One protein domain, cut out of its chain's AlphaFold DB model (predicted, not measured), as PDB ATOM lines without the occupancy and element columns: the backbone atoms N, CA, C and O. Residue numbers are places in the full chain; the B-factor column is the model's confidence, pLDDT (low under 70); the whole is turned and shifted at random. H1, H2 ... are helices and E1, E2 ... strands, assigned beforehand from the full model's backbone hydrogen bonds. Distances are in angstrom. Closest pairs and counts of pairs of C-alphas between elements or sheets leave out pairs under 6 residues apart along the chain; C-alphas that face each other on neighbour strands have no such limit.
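This is residues 38 to 137 and 146 to 188 of the 410 residues of an uncharacterized protein of Ruminococcaceae bacterium TF06-43 (UniProt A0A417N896). A single, strongly twisted sheet of seven strands is covered on one face by two long helices, H1 and H3, while the short helix H2 packs on the other face at E6 and E7: three layers, helices on both faces of a sheet. A long link, residues 80 to 100, runs from E2 at one edge of the sheet to E3 at the other. The printed part has 143 residues with three named helices and seven named strands, in the order H1 E1 E2 E3 H2 E4 E5 E6 E7 H3; the sheet, E2 E1 E4 E5 E6 E7 E3, is antiparallel throughout, and the class is mixed, helices and strands. The whole is compact and rounded, with a radius of gyration of the C-alphas of 14.4 A and spans of 37 by 37 by 35 A.

E2, residues 72 to 79, is an edge strand and forms a hairpin with E1, residues 59 to 66; N 62 and O 76 are 2.8 A apart, within hydrogen-bond range. E1 neighbours E4, residues 116 to 122, with N 63 and O 119 at 2.8 A. E4 forms a hairpin with E5, residues 125 to 129, with N 120 and O 127 at 2.8 A. E5 neighbours E6, residues 152 to 157, with N 128 and O 155 at 2.8 A. E6 forms a hairpin with E7, residues 162 to 167, with N 154 and O 165 at 2.8 A. E7 neighbours the other edge strand, E3, residues 101 to 104, at 133 degrees, with N 102 and O 166 at 2.9 A. H3, residues 171 to 188, is on the sheet at a height of 8.5 A, over E2 and only just over E1 and E5, with 3 C-alphas on each; it runs across the strands, at 88 degrees to E2 on the local plane. The closest C-alphas of H3 and E2 are those of Ala 183 and Tyr 76, 6.4 A apart. H1, residues 38 to 51, is on the same face; its closest C-alpha to E4 is Ile 50, 5.0 A from that of Tyr 122. H1 and H3 are apart. H2, residues 106 to 112, is on the opposite face at a height of 8.6 A, over E6 and only just over E7, with 3 C-alphas; it runs slantwise to the strands, at 45 degrees to E6 on the local plane. The closest C-alphas of H2 and E6 are those of Trp 109 and Thr 153, 5.5 A apart. In H1, H2 and H3 every O i to N i+4 pair is within hydrogen-bond range.

H1 begins at C-alpha 38, (353.464, 386.590, 393.566), and is 19.8 A long. E1 measures 22.9 A, E2 23.4 A and E4 20.5 A. H3, 25.6 A, ends at C-alpha 188, (369.698, 421.831, 393.460).

The C-alphas farthest apart, those of Ser 137 and Thr 160, are 41.0 A apart. Residues 138 to 145, in the link from E5 to E6, are not printed; C-alphas 137 and 146 are 9.1 A apart across the cut. The link from E2 to E3 is long, with 21 residues. The mean pLDDT of the printed part is 84.1; residue 54, residues 132 to 137 and residues 146 to 151 are under 70.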
ATOM      1  N   GLN A  38     353.157 386.189 392.191       87.06
ATOM      2  CA  GLN A  38     353.464 386.590 393.566       87.06
ATOM      3  C   GLN A  38     354.526 387.686 393.587       87.06
ATOM      4  O   GLN A  38     354.388 388.660 394.324       87.06
ATOM      5  N   ALA A  39     355.552 387.553 392.747       87.56
ATOM      6  CA  ALA A  39     356.607 388.550 392.626       87.56
ATOM      7  C   ALA A  39     356.062 389.889 392.100       87.56
ATOM      8  O   ALA A  39     356.384 390.950 392.637       87.56
ATOM      9  N   ARG A  40     355.182 389.834 391.089       89.12
ATOM     10  CA  ARG A  40     354.515 391.022 390.543       89.12
ATOM     11  C   ARG A  40     353.620 391.699 391.580       89.12
ATOM     12  O   ARG A  40     353.701 392.911 391.741       89.12
ATOM     13  N   GLU A  41     352.791 390.930 392.282       89.88
ATOM     14  CA  GLU A  41     351.899 391.472 393.315       89.88
ATOM     15  C   GLU A  41     352.688 392.130 394.455       89.88
ATOM     16  O   GLU A  41     352.359 393.241 394.864       89.88
ATOM     17  N   ALA A  42     353.769 391.495 394.921       89.75
ATOM     18  CA  ALA A  42     354.623 392.054 395.968       89.75
ATOM     19  C   ALA A  42     355.220 393.413 395.564       89.75
ATOM     20  O   ALA A  42     355.241 394.342 396.375       89.75
ATOM     21  N   ILE A  43     355.665 393.551 394.310       89.94
ATOM     22  CA  ILE A  43     356.177 394.819 393.779       89.94
ATOM     23  C   ILE A  43     355.085 395.874 393.721       89.94
ATOM     24  O   ILE A  43     355.313 396.980 394.205       89.94
ATOM     25  N   LEU A  44     353.923 395.550 393.151       90.12
ATOM     26  CA  LEU A  44     352.834 396.514 393.022       90.12
ATOM     27  C   LEU A  44     352.394 397.037 394.386       90.12
ATOM     28  O   LEU A  44     352.357 398.248 394.580       90.12
ATOM     29  N   GLN A  45     352.173 396.143 395.350       90.25
ATOM     30  CA  GLN A  45     351.787 396.522 396.706       90.25
ATOM     31  C   GLN A  45     352.853 397.381 397.396       90.25
ATOM     32  O   GLN A  45     352.516 398.359 398.067       90.25
ATOM     33  N   CYS A  46     354.140 397.041 397.251       91.56
ATOM     34  CA  CYS A  46     355.218 397.843 397.833       91.56
ATOM     35  C   CYS A  46     355.320 399.220 397.168       91.56
ATOM     36  O   CYS A  46     355.431 400.219 397.876       91.56
ATOM     37  N   CYS A  47     355.244 399.288 395.836       91.06
ATOM     38  CA  CYS A  47     355.312 400.544 395.093       91.06
ATOM     39  C   CYS A  47     354.125 401.453 395.431       91.06
ATOM     40  O   CYS A  47     354.334 402.608 395.788       91.06
ATOM     41  N   GLU A  48     352.901 400.927 395.399       90.50
ATOM     42  CA  GLU A  48     351.696 401.671 395.778       90.50
ATOM     43  C   GLU A  48     351.789 402.154 397.229       90.50
ATOM     44  O   GLU A  48     351.528 403.316 397.519       90.50
ATOM     45  N   THR A  49     352.265 401.310 398.149       91.31
ATOM     46  CA  THR A  49     352.384 401.735 399.548       91.31
ATOM     47  C   THR A  49     353.467 402.787 399.763       91.31
ATOM     48  O   THR A  49     353.302 403.588 400.673       91.31
ATOM     49  N   ILE A  50     354.571 402.792 399.015       93.06
ATOM     50  CA  ILE A  50     355.670 403.748 399.232       93.06
ATOM     51  C   ILE A  50     355.404 405.058 398.500       93.06
ATOM     52  O   ILE A  50     355.390 406.112 399.129       93.06
ATOM     53  N   PHE A  51     355.158 404.992 397.195       90.56
ATOM     54  CA  PHE A  51     355.036 406.173 396.336       90.56
ATOM     55  C   PHE A  51     353.625 406.761 396.343       90.56
ATOM     56  O   PHE A  51     353.450 407.939 396.039       90.56
ATOM     57  N   GLY A  52     352.637 405.967 396.754       84.94
ATOM     58  CA  GLY A  52     351.230 406.322 396.716       84.94
ATOM     59  C   GLY A  52     350.620 406.287 395.323       84.94
ATOM     60  O   GLY A  52     351.311 406.165 394.310       84.94
ATOM     61  N   SER A  53     349.296 406.393 395.298       79.38
ATOM     62  CA  SER A  53     348.551 406.744 394.088       79.38
ATOM     63  C   SER A  53     348.439 408.264 393.946       79.38
ATOM     64  O   SER A  53     348.793 409.021 394.851       79.38
ATOM     65  N   THR A  54     347.895 408.720 392.821       69.81
ATOM     66  CA  THR A  54     347.722 410.144 392.494       69.81
ATOM     67  C   THR A  54     346.801 410.912 393.455       69.81
ATOM     68  O   THR A  54     346.769 412.139 393.413       69.81
ATOM     69  N   GLU A  55     346.063 410.218 394.329       71.25
ATOM     70  CA  GLU A  55     345.160 410.811 395.329       71.25
ATOM     71  C   GLU A  55     345.717 410.755 396.766       71.25
ATOM     72  O   GLU A  55     345.113 411.300 397.694       71.25
ATOM     73  N   GLU A  56     346.855 410.091 396.981       74.94
ATOM     74  CA  GLU A  56     347.422 409.889 398.312       74.94
ATOM     75  C   GLU A  56     348.433 410.970 398.693       74.94
ATOM     76  O   GLU A  56     349.262 411.399 397.899       74.94
ATOM     77  N   THR A  57     348.395 411.373 399.965       77.88
ATOM     78  CA  THR A  57     349.295 412.384 400.532       77.88
ATOM     79  C   THR A  57     350.255 411.751 401.534       77.88
ATOM     80  O   THR A  57     349.950 410.737 402.163       77.88
ATOM     81  N   GLY A  58     351.435 412.348 401.686       88.69
ATOM     82  CA  GLY A  58     352.468 411.910 402.621       88.69
ATOM     83  C   GLY A  58     353.862 412.054 402.023       88.69
ATOM     84  O   GLY A  58     354.016 412.528 400.899       88.69
ATOM     85  N   THR A  59     354.863 411.618 402.780       93.50
ATOM     86  CA  THR A  59     356.273 411.719 402.400       93.50
ATOM     87  C   THR A  59     356.908 410.344 402.484       93.50
ATOM     88  O   THR A  59     356.821 409.699 403.530       93.50
ATOM     89  N   TYR A  60     357.515 409.891 401.392       94.94
ATOM     90  CA  TYR A  60     358.396 408.729 401.402       94.94
ATOM     91  C   TYR A  60     359.848 409.191 401.482       94.94
ATOM     92  O   TYR A  60     360.175 410.315 401.102       94.94
ATOM     93  N   HIS A  61     360.710 408.321 401.989       97.12
ATOM     94  CA  HIS A  61     362.103 408.643 402.245       97.12
ATOM     95  C   HIS A  61     363.021 407.848 401.318       97.12
ATOM     96  O   HIS A  61     362.873 406.628 401.198       97.12
ATOM     97  N   ILE A  62     363.963 408.536 400.678       96.31
ATOM     98  CA  ILE A  62     365.030 407.955 399.863       96.31
ATOM     99  C   ILE A  62     366.328 408.051 400.651       96.31
ATOM    100  O   ILE A  62     366.742 409.142 401.032       96.31
ATOM    101  N   ARG A  63     367.011 406.924 400.818       96.56
ATOM    102  CA  ARG A  63     368.338 406.842 401.421       96.56
ATOM    103  C   ARG A  63     369.297 406.162 400.458       96.56
ATOM    104  O   ARG A  63     369.098 405.002 400.103       96.56
ATOM    105  N   VAL A  64     370.350 406.857 400.052       93.81
ATOM    106  CA  VAL A  64     371.369 406.352 399.125       93.81
ATOM    107  C   VAL A  64     372.691 406.234 399.862       93.81
ATOM    108  O   VAL A  64     373.134 407.179 400.501       93.81
ATOM    109  N   THR A  65     373.313 405.062 399.813       92.75
ATOM    110  CA  THR A  65     374.647 404.818 400.373       92.75
ATOM    111  C   THR A  65     375.624 404.556 399.239       92.75
ATOM    112  O   THR A  65     375.364 403.687 398.405       92.75
ATOM    113  N   ASP A  66     376.738 405.287 399.221       89.88
ATOM    114  CA  ASP A  66     377.810 405.131 398.239       89.88
ATOM    115  C   ASP A  66     379.157 404.836 398.921       89.88
ATOM    116  O   ASP A  66     379.894 405.721 399.359       89.88
ATOM    117  N   GLU A  67     379.507 403.555 398.982       88.56
ATOM    118  CA  GLU A  67     380.792 403.061 399.488       88.56
ATOM    119  C   GLU A  67     381.973 403.492 398.606       88.56
ATOM    120  O   GLU A  67     383.117 403.530 399.065       88.56
ATOM    121  N   ARG A  68     381.719 403.847 397.340       83.06
ATOM    122  CA  ARG A  68     382.752 404.347 396.417       83.06
ATOM    123  C   ARG A  68     383.134 405.788 396.759       83.06
ATOM    124  O   ARG A  68     384.257 406.189 396.471       83.06
ATOM    125  N   ASP A  69     382.236 406.518 397.421       84.25
ATOM    126  CA  ASP A  69     382.438 407.875 397.940       84.25
ATOM    127  C   ASP A  69     382.682 407.877 399.461       84.25
ATOM    128  O   ASP A  69     382.135 408.672 400.222       84.25
ATOM    129  N   GLY A  70     383.475 406.913 399.942       86.12
ATOM    130  CA  GLY A  70     383.869 406.837 401.352       86.12
ATOM    131  C   GLY A  70     382.734 406.489 402.320       86.12
ATOM    132  O   GLY A  70     382.852 406.787 403.510       86.12
ATOM    133  N   GLY A  71     381.654 405.871 401.831       88.12
ATOM    134  CA  GLY A  71     380.483 405.518 402.637       88.12
ATOM    135  C   GLY A  71     379.536 406.696 402.855       88.12
ATOM    136  O   GLY A  71     378.847 406.750 403.878       88.12
ATOM    137  N   ARG A  72     379.525 407.665 401.929       91.19
ATOM    138  CA  ARG A  72     378.587 408.789 401.949       91.19
ATOM    139  C   ARG A  72     377.148 408.273 401.987       91.19
ATOM    140  O   ARG A  72     376.802 407.313 401.300       91.19
ATOM    141  N   VAL A  73     376.321 408.931 402.798       94.94
ATOM    142  CA  VAL A  73     374.883 408.678 402.893       94.94
ATOM    143  C   VAL A  73     374.153 409.958 402.511       94.94
ATOM    144  O   VAL A  73     374.362 410.990 403.147       94.94
ATOM    145  N   ASP A  74     373.318 409.876 401.480       94.88
ATOM    146  CA  ASP A  74     372.436 410.950 401.035       94.88
ATOM    147  C   ASP A  74     370.984 410.580 401.345       94.88
ATOM    148  O   ASP A  74     370.554 409.451 401.092       94.88
ATOM    149  N   GLU A  75     370.230 411.526 401.896       96.44
ATOM    150  CA  GLU A  75     368.870 411.312 402.386       96.44
ATOM    151  C   GLU A  75     367.933 412.392 401.841       96.44
ATOM    152  O   GLU A  75     368.263 413.581 401.858       96.44
ATOM    153  N   TYR A  76     366.766 411.972 401.349       95.56
ATOM    154  CA  TYR A  76     365.775 412.849 400.734       95.56
ATOM    155  C   TYR A  76     364.365 412.475 401.171       95.56
ATOM    156  O   TYR A  76     363.985 411.305 401.159       95.56
ATOM    157  N   ASP A  77     363.578 413.494 401.485       94.81
ATOM    158  CA  ASP A  77     362.152 413.380 401.753       94.81
ATOM    159  C   ASP A  77     361.375 413.833 400.516       94.81
ATOM    160  O   ASP A  77     361.547 414.957 400.039       94.81
ATOM    161  N   CYS A  78     360.530 412.953 399.983       92.94
ATOM    162  CA  CYS A  78     359.826 413.173 398.724       92.94
ATOM    163  C   CYS A  78     358.307 413.046 398.907       92.94
ATOM    164  O   CYS A  78     357.844 412.125 399.590       92.94
ATOM    165  N   PRO A  79     357.506 413.942 398.306       91.31
ATOM    166  CA  PRO A  79     356.056 413.845 398.370       91.31
ATOM    167  C   PRO A  79     355.551 412.608 397.618       91.31
ATOM    168  O   PRO A  79     356.103 412.202 396.596       91.31
ATOM    169  N   ARG A  80     354.481 412.009 398.133       91.69
ATOM    170  CA  ARG A  80     353.751 410.916 397.483       91.69
ATOM    171  C   ARG A  80     352.769 411.435 396.442       91.69
ATOM    172  O   ARG A  80     352.280 412.554 396.559       91.69
ATOM    173  N   GLY A  81     352.469 410.589 395.458       86.06
ATOM    174  CA  GLY A  81     351.431 410.830 394.456       86.06
ATOM    175  C   GLY A  81     351.761 411.910 393.427       86.06
ATOM    176  O   GLY A  81     350.948 412.157 392.534       86.06
ATOM    177  N   VAL A  82     352.933 412.547 393.519       85.56
ATOM    178  CA  VAL A  82     353.375 413.608 392.609       85.56
ATOM    179  C   VAL A  82     354.852 413.469 392.238       85.56
ATOM    180  O   VAL A  82     355.650 412.942 393.012       85.56
ATOM    181  N   ASN A  83     355.213 413.922 391.038       81.25
ATOM    182  CA  ASN A  83     356.606 414.050 390.604       81.25
ATOM    183  C   ASN A  83     357.218 415.377 391.097       81.25
ATOM    184  O   ASN A  83     356.552 416.181 391.755       81.25
ATOM    185  N   LYS A  84     358.483 415.647 390.741       76.75
ATOM    186  CA  LYS A  84     359.161 416.912 391.089       76.75
ATOM    187  C   LYS A  84     358.470 418.187 390.579       76.75
ATOM    188  O   LYS A  84     358.725 419.259 391.112       76.75
ATOM    189  N   TRP A  85     357.608 418.085 389.566       72.75
ATOM    190  CA  TRP A  85     356.839 419.203 389.007       72.75
ATOM    191  C   TRP A  85     355.477 419.388 389.692       72.75
ATOM    192  O   TRP A  85     354.698 420.249 389.291       72.75
ATOM    193  N   GLY A  86     355.161 418.570 390.702       78.62
ATOM    194  CA  GLY A  86     353.850 418.555 391.350       78.62
ATOM    195  C   GLY A  86     352.754 417.894 390.508       78.62
ATOM    196  O   GLY A  86     351.580 417.962 390.868       78.62
ATOM    197  N   GLU A  87     353.108 417.251 389.393       82.44
ATOM    198  CA  GLU A  87     352.157 416.531 388.551       82.44
ATOM    199  C   GLU A  87     351.881 415.154 389.137       82.44
ATOM    200  O   GLU A  87     352.785 414.494 389.648       82.44
ATOM    201  N   ALA A  88     350.637 414.699 389.007       83.25
ATOM    202  CA  ALA A  88     350.207 413.386 389.461       83.25
ATOM    203  C   ALA A  88     351.136 412.274 388.935       83.25
ATOM    204  O   ALA A  88     351.300 412.098 387.727       83.25
ATOM    205  N   PHE A  89     351.721 411.511 389.855       82.56
ATOM    206  CA  PHE A  89     352.673 410.449 389.563       82.56
ATOM    207  C   PHE A  89     352.337 409.200 390.367       82.56
ATOM    208  O   PHE A  89     352.110 409.250 391.572       82.56
ATOM    209  N   SER A  90     352.355 408.064 389.681       82.44
ATOM    210  CA  SER A  90     352.214 406.739 390.267       82.44
ATOM    211  C   SER A  90     353.257 405.838 389.621       82.44
ATOM    212  O   SER A  90     353.299 405.688 388.396       82.44
ATOM    213  N   LEU A  91     354.119 405.234 390.442       85.31
ATOM    214  CA  LEU A  91     355.115 404.290 389.936       85.31
ATOM    215  C   LEU A  91     354.440 403.030 389.374       85.31
ATOM    216  O   LEU A  91     354.925 402.452 388.402       85.31
ATOM    217  N   THR A  92     353.310 402.618 389.960       83.94
ATOM    218  CA  THR A  92     352.564 401.424 389.550       83.94
ATOM    219  C   THR A  92     351.834 401.609 388.225       83.94
ATOM    220  O   THR A  92     351.806 400.665 387.440       83.94
ATOM    221  N   ASP A  93     351.338 402.812 387.920       81.12
ATOM    222  CA  ASP A  93     350.667 403.113 386.641       81.12
ATOM    223  C   ASP A  93     351.618 402.963 385.444       81.12
ATOM    224  O   ASP A  93     351.191 402.679 384.324       81.12
ATOM    225  N   GLY A  94     352.922 403.133 385.678       76.50
ATOM    226  CA  GLY A  94     353.948 402.916 384.664       76.50
ATOM    227  C   GLY A  94     354.277 401.439 384.410       76.50
ATOM    228  O   GLY A  94     354.860 401.131 383.369       76.50
ATOM    229  N   ILE A  95     353.925 400.524 385.323       83.38
ATOM    230  CA  ILE A  95     354.250 399.097 385.197       83.38
ATOM    231  C   ILE A  95     353.273 398.445 384.211       83.38
ATOM    232  O   ILE A  95     352.143 398.098 384.555       83.38
ATOM    233  N   SER A  96     353.744 398.238 382.980       81.06
ATOM    234  CA  SER A  96     352.998 397.545 381.923       81.06
ATOM    235  C   SER A  96     352.552 396.136 382.348       81.06
ATOM    236  O   SER A  96     353.207 395.457 383.140       81.06
ATOM    237  N   GLU A  97     351.452 395.642 381.775       80.06
ATOM    238  CA  GLU A  97     351.066 394.226 381.902       80.06
ATOM    239  C   GLU A  97     352.097 393.281 381.263       80.06
ATOM    240  O   GLU A  97     352.195 392.119 381.658       80.06
ATOM    241  N   GLU A  98     352.881 393.782 380.305       81.44
ATOM    242  CA  GLU A  98     353.952 393.038 379.634       81.44
ATOM    243  C   GLU A  98     355.231 392.944 380.479       81.44
ATOM    244  O   GLU A  98     356.116 392.150 380.158       81.44
ATOM    245  N   GLU A  99     355.339 393.727 381.559       83.06
ATOM    246  CA  GLU A  99     356.502 393.679 382.438       83.06
ATOM    247  C   GLU A  99     356.551 392.387 383.256       83.06
ATOM    248  O   GLU A  99     355.580 391.959 383.899       83.06
ATOM    249  N   THR A 100     357.724 391.755 383.234       84.31
ATOM    250  CA  THR A 100     357.922 390.435 383.834       84.31
ATOM    251  C   THR A 100     358.773 390.525 385.084       84.31
ATOM    252  O   THR A 100     359.837 391.150 385.113       84.31
ATOM    253  N   PHE A 101     358.287 389.854 386.120       88.19
ATOM    254  CA  PHE A 101     358.943 389.737 387.406       88.19
ATOM    255  C   PHE A 101     359.133 388.262 387.726       88.19
ATOM    256  O   PHE A 101     358.277 387.437 387.413       88.19
ATOM    257  N   ALA A 102     360.254 387.923 388.343       89.38
ATOM    258  CA  ALA A 102     360.551 386.570 388.790       89.38
ATOM    259  C   ALA A 102     360.995 386.593 390.251       89.38
ATOM    260  O   ALA A 102     361.645 387.542 390.689       89.38
ATOM    261  N   ALA A 103     360.683 385.539 391.003       90.19
ATOM    262  CA  ALA A 103     361.277 385.353 392.318       90.19
ATOM    263  C   ALA A 103     362.812 385.300 392.212       90.19
ATOM    264  O   ALA A 103     363.369 384.625 391.340       90.19
ATOM    265  N   ALA A 104     363.483 385.999 393.120       90.38
ATOM    266  CA  ALA A 104     364.931 386.004 393.260       90.38
ATOM    267  C   ALA A 104     365.328 385.543 394.668       90.38
ATOM    268  O   ALA A 104     364.486 385.234 395.515       90.38
ATOM    269  N   THR A 105     366.629 385.477 394.921       91.81
ATOM    270  CA  THR A 105     367.187 385.103 396.219       91.81
ATOM    271  C   THR A 105     368.086 386.197 396.777       91.81
ATOM    272  O   THR A 105     368.585 387.051 396.046       91.81
ATOM    273  N   GLU A 106     368.364 386.129 398.078       91.94
ATOM    274  CA  GLU A 106     369.361 386.988 398.726       91.94
ATOM    275  C   GLU A 106     370.721 386.915 398.027       91.94
ATOM    276  O   GLU A 106     371.377 387.931 397.834       91.94
ATOM    277  N   LYS A 107     371.107 385.728 397.551       90.44
ATOM    278  CA  LYS A 107     372.351 385.539 396.807       90.44
ATOM    279  C   LYS A 107     372.361 386.308 395.481       90.44
ATOM    280  O   LYS A 107     373.417 386.786 395.074       90.44
ATOM    281  N   ASP A 108     371.217 386.409 394.803       87.62
ATOM    282  CA  ASP A 108     371.106 387.201 393.573       87.62
ATOM    283  C   ASP A 108     371.268 388.693 393.891       87.62
ATOM    284  O   ASP A 108     372.012 389.391 393.207       87.62
ATOM    285  N   TRP A 109     370.670 389.162 394.990       88.12
ATOM    286  CA  TRP A 109     370.833 390.531 395.489       88.12
ATOM    287  C   TRP A 109     372.277 390.860 395.898       88.12
ATOM    288  O   TRP A 109     372.806 391.906 395.520       88.12
ATOM    289  N   GLU A 110     372.935 389.971 396.645       88.19
ATOM    290  CA  GLU A 110     374.341 390.116 397.037       88.19
ATOM    291  C   GLU A 110     375.265 390.155 395.817       88.19
ATOM    292  O   GLU A 110     376.228 390.920 395.793       88.19
ATOM    293  N   ALA A 111     374.956 389.367 394.784       84.44
ATOM    294  CA  ALA A 111     375.710 389.378 393.538       84.44
ATOM    295  C   ALA A 111     375.601 390.719 392.793       84.44
ATOM    296  O   ALA A 111     376.540 391.067 392.084       84.44
ATOM    297  N   CYS A 112     374.506 391.468 392.978       81.12
ATOM    298  CA  CYS A 112     374.287 392.774 392.349       81.12
ATOM    299  C   CYS A 112     375.089 393.919 392.980       81.12
ATOM    300  O   CYS A 112     375.211 394.973 392.363       81.12
ATOM    301  N   GLN A 113     375.616 393.760 394.197       84.19
ATOM    302  CA  GLN A 113     376.206 394.873 394.944       84.19
ATOM    303  C   GLN A 113     377.434 395.461 394.234       84.19
ATOM    304  O   GLN A 113     378.416 394.766 393.979       84.19
ATOM    305  N   ASN A 114     377.404 396.770 393.971       80.50
ATOM    306  CA  ASN A 114     378.482 397.512 393.299       80.50
ATOM    307  C   ASN A 114     379.075 398.646 394.165       80.50
ATOM    308  O   ASN A 114     379.864 399.453 393.672       80.50
ATOM    309  N   GLY A 115     378.691 398.712 395.443       84.56
ATOM    310  CA  GLY A 115     379.055 399.793 396.362       84.56
ATOM    311  C   GLY A 115     378.068 400.963 396.393       84.56
ATOM    312  O   GLY A 115     378.200 401.804 397.268       84.56
ATOM    313  N   LEU A 116     377.068 401.004 395.507       86.75
ATOM    314  CA  LEU A 116     375.953 401.947 395.553       86.75
ATOM    315  C   LEU A 116     374.656 401.198 395.883       86.75
ATOM    316  O   LEU A 116     374.323 400.205 395.240       86.75
ATOM    317  N   ALA A 117     373.896 401.686 396.856       89.75
ATOM    318  CA  ALA A 117     372.599 401.126 397.215       89.75
ATOM    319  C   ALA A 117     371.610 402.252 397.509       89.75
ATOM    320  O   ALA A 117     371.930 403.161 398.271       89.75
ATOM    321  N   ALA A 118     370.411 402.180 396.936       92.19
ATOM    322  CA  ALA A 118     369.315 403.078 397.268       92.19
ATOM    323  C   ALA A 118     368.195 402.312 397.960       92.19
ATOM    324  O   ALA A 118     367.862 401.188 397.580       92.19
ATOM    325  N   GLU A 119     367.609 402.939 398.966       95.38
ATOM    326  CA  GLU A 119     366.470 402.448 399.717       95.38
ATOM    327  C   GLU A 119     365.358 403.492 399.689       95.38
ATOM    328  O   GLU A 119     365.575 404.653 400.012       95.38
ATOM    329  N   PHE A 120     364.167 403.059 399.302       96.19
ATOM    330  CA  PHE A 120     362.941 403.845 399.304       96.19
ATOM    331  C   PHE A 120     362.064 403.298 400.412       96.19
ATOM    332  O   PHE A 120     361.889 402.081 400.492       96.19
ATOM    333  N   SER A 121     361.520 404.158 401.262       96.19
ATOM    334  CA  SER A 121     360.799 403.710 402.448       96.19
ATOM    335  C   SER A 121     359.582 404.560 402.778       96.19
ATOM    336  O   SER A 121     359.551 405.768 402.547       96.19
ATOM    337  N   TYR A 122     358.565 403.903 403.328       95.12
ATOM    338  CA  TYR A 122     357.392 404.544 403.910       95.12
ATOM    339  C   TYR A 122     356.828 403.664 405.028       95.12
ATOM    340  O   TYR A 122     356.388 402.534 404.789       95.12
ATOM    341  N   GLY A 123     356.837 404.181 406.258       91.50
ATOM    342  CA  GLY A 123     356.555 403.368 407.442       91.50
ATOM    343  C   GLY A 123     357.551 402.213 407.554       91.50
ATOM    344  O   GLY A 123     358.753 402.419 407.428       91.50
ATOM    345  N   ASP A 124     357.046 400.994 407.745       92.31
ATOM    346  CA  ASP A 124     357.879 399.790 407.862       92.31
ATOM    347  C   ASP A 124     358.242 399.160 406.503       92.31
ATOM    348  O   ASP A 124     358.971 398.167 406.452       92.31
ATOM    349  N   LYS A 125     357.727 399.698 405.387       93.75
ATOM    350  CA  LYS A 125     357.969 399.135 404.056       93.75
ATOM    351  C   LYS A 125     359.180 399.760 403.392       93.75
ATOM    352  O   LYS A 125     359.304 400.984 403.377       93.75
ATOM    353  N   THR A 126     360.008 398.923 402.770       95.81
ATOM    354  CA  THR A 126     361.171 399.364 402.001       95.81
ATOM    355  C   THR A 126     361.313 398.639 400.665       95.81
ATOM    356  O   THR A 126     360.997 397.453 400.534       95.81
ATOM    357  N   ILE A 127     361.825 399.365 399.670       94.62
ATOM    358  CA  ILE A 127     362.360 398.833 398.416       94.62
ATOM    359  C   ILE A 127     363.830 399.218 398.373       94.62
ATOM    360  O   ILE A 127     364.152 400.403 398.359       94.62
ATOM    361  N   SER A 128     364.725 398.238 398.330       92.88
ATOM    362  CA  SER A 128     366.142 398.472 398.068       92.88
ATOM    363  C   SER A 128     366.503 398.029 396.656       92.88
ATOM    364  O   SER A 128     366.110 396.952 396.204       92.88
ATOM    365  N   VAL A 129     367.285 398.862 395.981       89.19
ATOM    366  CA  VAL A 129     367.794 398.639 394.627       89.19
ATOM    367  C   VAL A 129     369.279 398.975 394.597       89.19
ATOM    368  O   VAL A 129     369.732 399.865 395.316       89.19
ATOM    369  N   VAL A 130     370.044 398.266 393.773       84.94
ATOM    370  CA  VAL A 130     371.381 398.718 393.381       84.94
ATOM    371  C   VAL A 130     371.186 399.648 392.187       84.94
ATOM    372  O   VAL A 130     370.815 399.169 391.113       84.94
ATOM    373  N   PRO A 131     371.360 400.970 392.353       72.38
ATOM    374  CA  PRO A 131     371.099 401.908 391.281       72.38
ATOM    375  C   PRO A 131     372.114 401.725 390.160       72.38
ATOM    376  O   PRO A 131     373.244 401.258 390.352       72.38
ATOM    377  N   ARG A 132     371.702 402.156 388.974       69.19
ATOM    378  CA  ARG A 132     372.527 402.163 387.772       69.19
ATOM    379  C   ARG A 132     373.896 402.811 388.035       69.19
ATOM    380  O   ARG A 132     373.972 403.960 388.459       69.19
ATOM    381  N   SER A 133     374.979 402.118 387.680       49.50
ATOM    382  CA  SER A 133     376.303 402.726 387.501       49.50
ATOM    383  C   SER A 133     376.842 402.368 386.117       49.50
ATOM    384  O   SER A 133     377.099 401.193 385.858       49.50
ATOM    385  N   GLY A 134     377.016 403.346 385.228       46.41
ATOM    386  CA  GLY A 134     377.644 403.104 383.928       46.41
ATOM    387  C   GLY A 134     377.461 404.241 382.927       46.41
ATOM    388  O   GLY A 134     376.413 404.894 382.899       46.41
ATOM    389  N   ASP A 135     378.486 404.439 382.097       41.81
ATOM    390  CA  ASP A 135     378.497 405.441 381.039       41.81
ATOM    391  C   ASP A 135     377.515 405.116 379.910       41.81
ATOM    392  O   ASP A 135     377.422 404.001 379.393       41.81
ATOM    393  N   ARG A 136     376.785 406.156 379.515       46.78
ATOM    394  CA  ARG A 136     375.930 406.224 378.331       46.78
ATOM    395  C   ARG A 136     376.809 406.109 377.082       46.78
ATOM    396  O   ARG A 136     377.403 407.100 376.678       46.78
ATOM    397  N   SER A 137     376.878 404.940 376.451       36.50
ATOM    398  CA  SER A 137     377.516 404.818 375.135       36.50
ATOM    399  C   SER A 137     376.454 404.829 374.031       36.50
ATOM    400  O   SER A 137     375.615 403.924 373.999       36.50
ATOM    401  N   TYR A 146     370.528 399.387 378.018       44.69
ATOM    402  CA  TYR A 146     371.323 399.534 379.234       44.69
ATOM    403  C   TYR A 146     371.854 398.157 379.651       44.69
ATOM    404  O   TYR A 146     371.072 397.231 379.856       44.69
ATOM    405  N   GLU A 147     373.174 398.003 379.774       36.78
ATOM    406  CA  GLU A 147     373.754 396.787 380.352       36.78
ATOM    407  C   GLU A 147     373.813 396.914 381.878       36.78
ATOM    408  O   GLU A 147     374.571 397.709 382.435       36.78
ATOM    409  N   PHE A 148     372.990 396.112 382.552       49.34
ATOM    410  CA  PHE A 148     372.984 395.973 384.002       49.34
ATOM    411  C   PHE A 148     374.045 394.954 384.418       49.34
ATOM    412  O   PHE A 148     373.956 393.786 384.017       49.34
ATOM    413  N   PRO A 149     375.017 395.315 385.271       43.81
ATOM    414  CA  PRO A 149     375.750 394.294 385.987       43.81
ATOM    415  C   PRO A 149     374.745 393.605 386.927       43.81
ATOM    416  O   PRO A 149     374.314 394.190 387.913       43.81
ATOM    417  N   CYS A 150     374.395 392.351 386.613       42.94
ATOM    418  CA  CYS A 150     373.674 391.360 387.447       42.94
ATOM    419  C   CYS A 150     372.134 391.263 387.352       42.94
ATOM    420  O   CYS A 150     371.576 390.298 387.878       42.94
ATOM    421  N   GLY A 151     371.450 392.143 386.619       53.97
ATOM    422  CA  GLY A 151     369.983 392.139 386.511       53.97
ATOM    423  C   GLY A 151     369.284 392.714 387.748       53.97
ATOM    424  O   GLY A 151     369.817 392.673 388.852       53.97
ATOM    425  N   ASP A 152     368.093 393.273 387.552       73.25
ATOM    426  CA  ASP A 152     367.425 394.175 388.500       73.25
ATOM    427  C   ASP A 152     366.780 393.435 389.661       73.25
ATOM    428  O   ASP A 152     365.555 393.305 389.764       73.25
ATOM    429  N   THR A 153     367.629 392.897 390.529       87.38
ATOM    430  CA  THR A 153     367.188 392.294 391.774       87.38
ATOM    431  C   THR A 153     366.878 393.401 392.769       87.38
ATOM    432  O   THR A 153     367.726 394.224 393.103       87.38
ATOM    433  N   LEU A 154     365.645 393.397 393.250       90.38
ATOM    434  CA  LEU A 154     365.098 394.302 394.242       90.38
ATOM    435  C   LEU A 154     364.920 393.533 395.545       90.38
ATOM    436  O   LEU A 154     364.468 392.384 395.542       90.38
ATOM    437  N   ARG A 155     365.235 394.183 396.660       93.31
ATOM    438  CA  ARG A 155     364.934 393.680 398.000       93.31
ATOM    439  C   ARG A 155     363.725 394.433 398.536       93.31
ATOM    440  O   ARG A 155     363.809 395.635 398.762       93.31
ATOM    441  N   LEU A 156     362.622 393.733 398.758       94.75
ATOM    442  CA  LEU A 156     361.404 394.297 399.335       94.75
ATOM    443  C   LEU A 156     361.303 393.839 400.787       94.75
ATOM    444  O   LEU A 156     361.513 392.659 401.067       94.75
ATOM    445  N   THR A 157     360.995 394.744 401.710       93.69
ATOM    446  CA  THR A 157     360.755 394.397 403.119       93.69
ATOM    447  C   THR A 157     359.485 395.073 403.610       93.69
ATOM    448  O   THR A 157     359.217 396.213 403.246       93.69
ATOM    449  N   ASP A 158     358.691 394.379 404.425       87.38
ATOM    450  CA  ASP A 158     357.478 394.928 405.054       87.38
ATOM    451  C   ASP A 158     357.632 395.215 406.559       87.38
ATOM    452  O   ASP A 158     356.644 395.404 407.268       87.38
ATOM    453  N   GLY A 159     358.879 395.205 407.033       81.69
ATOM    454  CA  GLY A 159     359.282 395.320 408.432       81.69
ATOM    455  C   GLY A 159     359.481 393.969 409.121       81.69
ATOM    456  O   GLY A 159     360.181 393.897 410.132       81.69
ATOM    457  N   THR A 160     358.912 392.890 408.575       85.62
ATOM    458  CA  THR A 160     358.962 391.550 409.183       85.62
ATOM    459  C   THR A 160     359.472 390.469 408.243       85.62
ATOM    460  O   THR A 160     360.241 389.606 408.669       85.62
ATOM    461  N   GLU A 161     359.086 390.529 406.974       90.12
ATOM    462  CA  GLU A 161     359.491 389.601 405.931       90.12
ATOM    463  C   GLU A 161     360.260 390.348 404.843       90.12
ATOM    464  O   GLU A 161     359.946 391.487 404.492       90.12
ATOM    465  N   THR A 162     361.281 389.682 404.304       94.00
ATOM    466  CA  THR A 162     362.060 390.166 403.166       94.00
ATOM    467  C   THR A 162     361.871 389.212 402.001       94.00
ATOM    468  O   THR A 162     362.063 388.002 402.138       94.00
ATOM    469  N   VAL A 163     361.531 389.764 400.840       93.75
ATOM    470  CA  VAL A 163     361.436 389.027 399.580       93.75
ATOM    471  C   VAL A 163     362.335 389.669 398.535       93.75
ATOM    472  O   VAL A 163     362.580 390.875 398.548       93.75
ATOM    473  N   TYR A 164     362.827 388.845 397.617       92.62
ATOM    474  CA  TYR A 164     363.689 389.282 396.530       92.62
ATOM    475  C   TYR A 164     362.968 389.045 395.215       92.62
ATOM    476  O   TYR A 164     362.444 387.954 394.970       92.62
ATOM    477  N   VAL A 165     362.945 390.067 394.372       90.81
ATOM    478  CA  VAL A 165     362.279 390.012 393.073       90.81
ATOM    479  C   VAL A 165     363.231 390.510 392.008       90.81
ATOM    480  O   VAL A 165     363.952 391.472 392.230       90.81
ATOM    481  N   LYS A 166     363.221 389.867 390.848       87.88
ATOM    482  CA  LYS A 166     363.993 390.275 389.684       87.88
ATOM    483  C   LYS A 166     363.075 390.836 388.606       87.88
ATOM    484  O   LYS A 166     362.084 390.191 388.267       87.88
ATOM    485  N   ASN A 167     363.427 391.990 388.048       84.50
ATOM    486  CA  ASN A 167     362.836 392.529 386.824       84.50
ATOM    487  C   ASN A 167     363.848 392.373 385.681       84.50
ATOM    488  O   ASN A 167     364.917 392.955 385.717       84.50
ATOM    489  N   ASP A 168     363.563 391.540 384.681       71.31
ATOM    490  CA  ASP A 168     364.551 391.240 383.630       71.31
ATOM    491  C   ASP A 168     364.781 392.408 382.648       71.31
ATOM    492  O   ASP A 168     365.730 392.355 381.864       71.31
ATOM    493  N   SER A 169     363.894 393.409 382.628       74.00
ATOM    494  CA  SER A 169     363.919 394.503 381.652       74.00
ATOM    495  C   SER A 169     364.713 395.733 382.090       74.00
ATOM    496  O   SER A 169     364.980 396.585 381.243       74.00
ATOM    497  N   GLY A 170     365.071 395.880 383.371       74.62
ATOM    498  CA  GLY A 170     365.671 397.126 383.860       74.62
ATOM    499  C   GLY A 170     364.698 398.242 384.184       74.62
ATOM    500  O   GLY A 170     365.091 399.232 384.805       74.62
ATOM    501  N   TRP A 171     363.435 398.108 383.783       78.56
ATOM    502  CA  TRP A 171     362.506 399.228 383.765       78.56
ATOM    503  C   TRP A 171     362.267 399.804 385.163       78.56
ATOM    504  O   TRP A 171     362.325 401.019 385.362       78.56
ATOM    505  N   LEU A 172     362.039 398.945 386.162       83.00
ATOM    506  CA  LEU A 172     361.726 399.422 387.510       83.00
ATOM    507  C   LEU A 172     362.948 400.059 388.183       83.00
ATOM    508  O   LEU A 172     362.822 401.096 388.832       83.00
ATOM    509  N   ALA A 173     364.140 399.493 387.989       80.81
ATOM    510  CA  ALA A 173     365.375 400.080 388.500       80.81
ATOM    511  C   ALA A 173     365.684 401.435 387.843       80.81
ATOM    512  O   ALA A 173     366.152 402.349 388.527       80.81
ATOM    513  N   GLU A 174     365.384 401.603 386.550       79.12
ATOM    514  CA  GLU A 174     365.494 402.890 385.855       79.12
ATOM    515  C   GLU A 174     364.549 403.934 386.460       79.12
ATOM    516  O   GLU A 174     364.976 405.054 386.743       79.12
ATOM    517  N   ARG A 175     363.290 403.571 386.727       84.62
ATOM    518  CA  ARG A 175     362.318 404.486 387.344       84.62
ATOM    519  C   ARG A 175     362.684 404.871 388.771       84.62
ATOM    520  O   ARG A 175     362.624 406.049 389.105       84.62
ATOM    521  N   LEU A 176     363.123 403.914 389.586       88.44
ATOM    522  CA  LEU A 176     363.628 404.194 390.931       88.44
ATOM    523  C   LEU A 176     364.868 405.100 390.873       88.44
ATOM    524  O   LEU A 176     364.964 406.071 391.621       88.44
ATOM    525  N   SER A 177     365.779 404.845 389.929       84.88
ATOM    526  CA  SER A 177     366.929 405.723 389.698       84.88
ATOM    527  C   SER A 177     366.479 407.135 389.314       84.88
ATOM    528  O   SER A 177     367.036 408.094 389.831       84.88
ATOM    529  N   ALA A 178     365.453 407.286 388.469       84.62
ATOM    530  CA  ALA A 178     364.896 408.594 388.125       84.62
ATOM    531  C   ALA A 178     364.371 409.339 389.363       84.62
ATOM    532  O   ALA A 178     364.733 410.495 389.544       84.62
ATOM    533  N   CYS A 179     363.641 408.672 390.265       88.31
ATOM    534  CA  CYS A 179     363.205 409.278 391.531       88.31
ATOM    535  C   CYS A 179     364.390 409.804 392.366       88.31
ATOM    536  O   CYS A 179     364.308 410.895 392.923       88.31
ATOM    537  N   MET A 180     365.516 409.078 392.412       90.00
ATOM    538  CA  MET A 180     366.729 409.564 393.093       90.00
ATOM    539  C   MET A 180     367.315 410.805 392.414       90.00
ATOM    540  O   MET A 180     367.688 411.757 393.094       90.00
ATOM    541  N   GLN A 181     367.424 410.796 391.080       89.12
ATOM    542  CA  GLN A 181     367.974 411.933 390.335       89.12
ATOM    543  C   GLN A 181     367.078 413.172 390.483       89.12
ATOM    544  O   GLN A 181     367.591 414.273 390.668       89.12
ATOM    545  N   GLU A 182     365.754 412.992 390.458       89.62
ATOM    546  CA  GLU A 182     364.776 414.063 390.669       89.62
ATOM    547  C   GLU A 182     364.842 414.639 392.087       89.62
ATOM    548  O   GLU A 182     364.745 415.853 392.241       89.62
ATOM    549  N   ALA A 183     365.066 413.810 393.111       92.44
ATOM    550  CA  ALA A 183     365.223 414.280 394.487       92.44
ATOM    551  C   ALA A 183     366.471 415.164 394.666       92.44
ATOM    552  O   ALA A 183     366.415 416.197 395.339       92.44
ATOM    553  N   VAL A 184     367.586 414.802 394.017       93.19
ATOM    554  CA  VAL A 184     368.790 415.649 393.975       93.19
ATOM    555  C   VAL A 184     368.501 416.944 393.226       93.19
ATOM    556  O   VAL A 184     368.864 418.015 393.697       93.19
ATOM    557  N   GLU A 185     367.844 416.861 392.070       91.44
ATOM    558  CA  GLU A 185     367.531 418.031 391.251       91.44
ATOM    559  C   GLU A 185     366.618 419.012 391.985       91.44
ATOM    560  O   GLU A 185     366.919 420.201 392.013       91.44
ATOM    561  N   ALA A 186     365.583 418.526 392.672       91.38
ATOM    562  CA  ALA A 186     364.740 419.358 393.522       91.38
ATOM    563  C   ALA A 186     365.574 420.122 394.560       91.38
ATOM    564  O   ALA A 186     365.370 421.313 394.741       91.38
ATOM    565  N   LYS A 187     366.575 419.474 395.176       92.75
ATOM    566  CA  LYS A 187     367.501 420.130 396.112       92.75
ATOM    567  C   LYS A 187     368.450 421.124 395.452       92.75
ATOM    568  O   LYS A 187     368.806 422.112 396.079       92.75
ATOM    569  N   ILE A 188     368.864 420.883 394.209       95.19
ATOM    570  CA  ILE A 188     369.698 421.831 393.460       95.19
ATOM    571  C   ILE A 188     368.937 423.139 393.210       95.19
ATOM    572  O   ILE A 188     369.533 424.206 393.343       95.19
TER     573      ILE A 188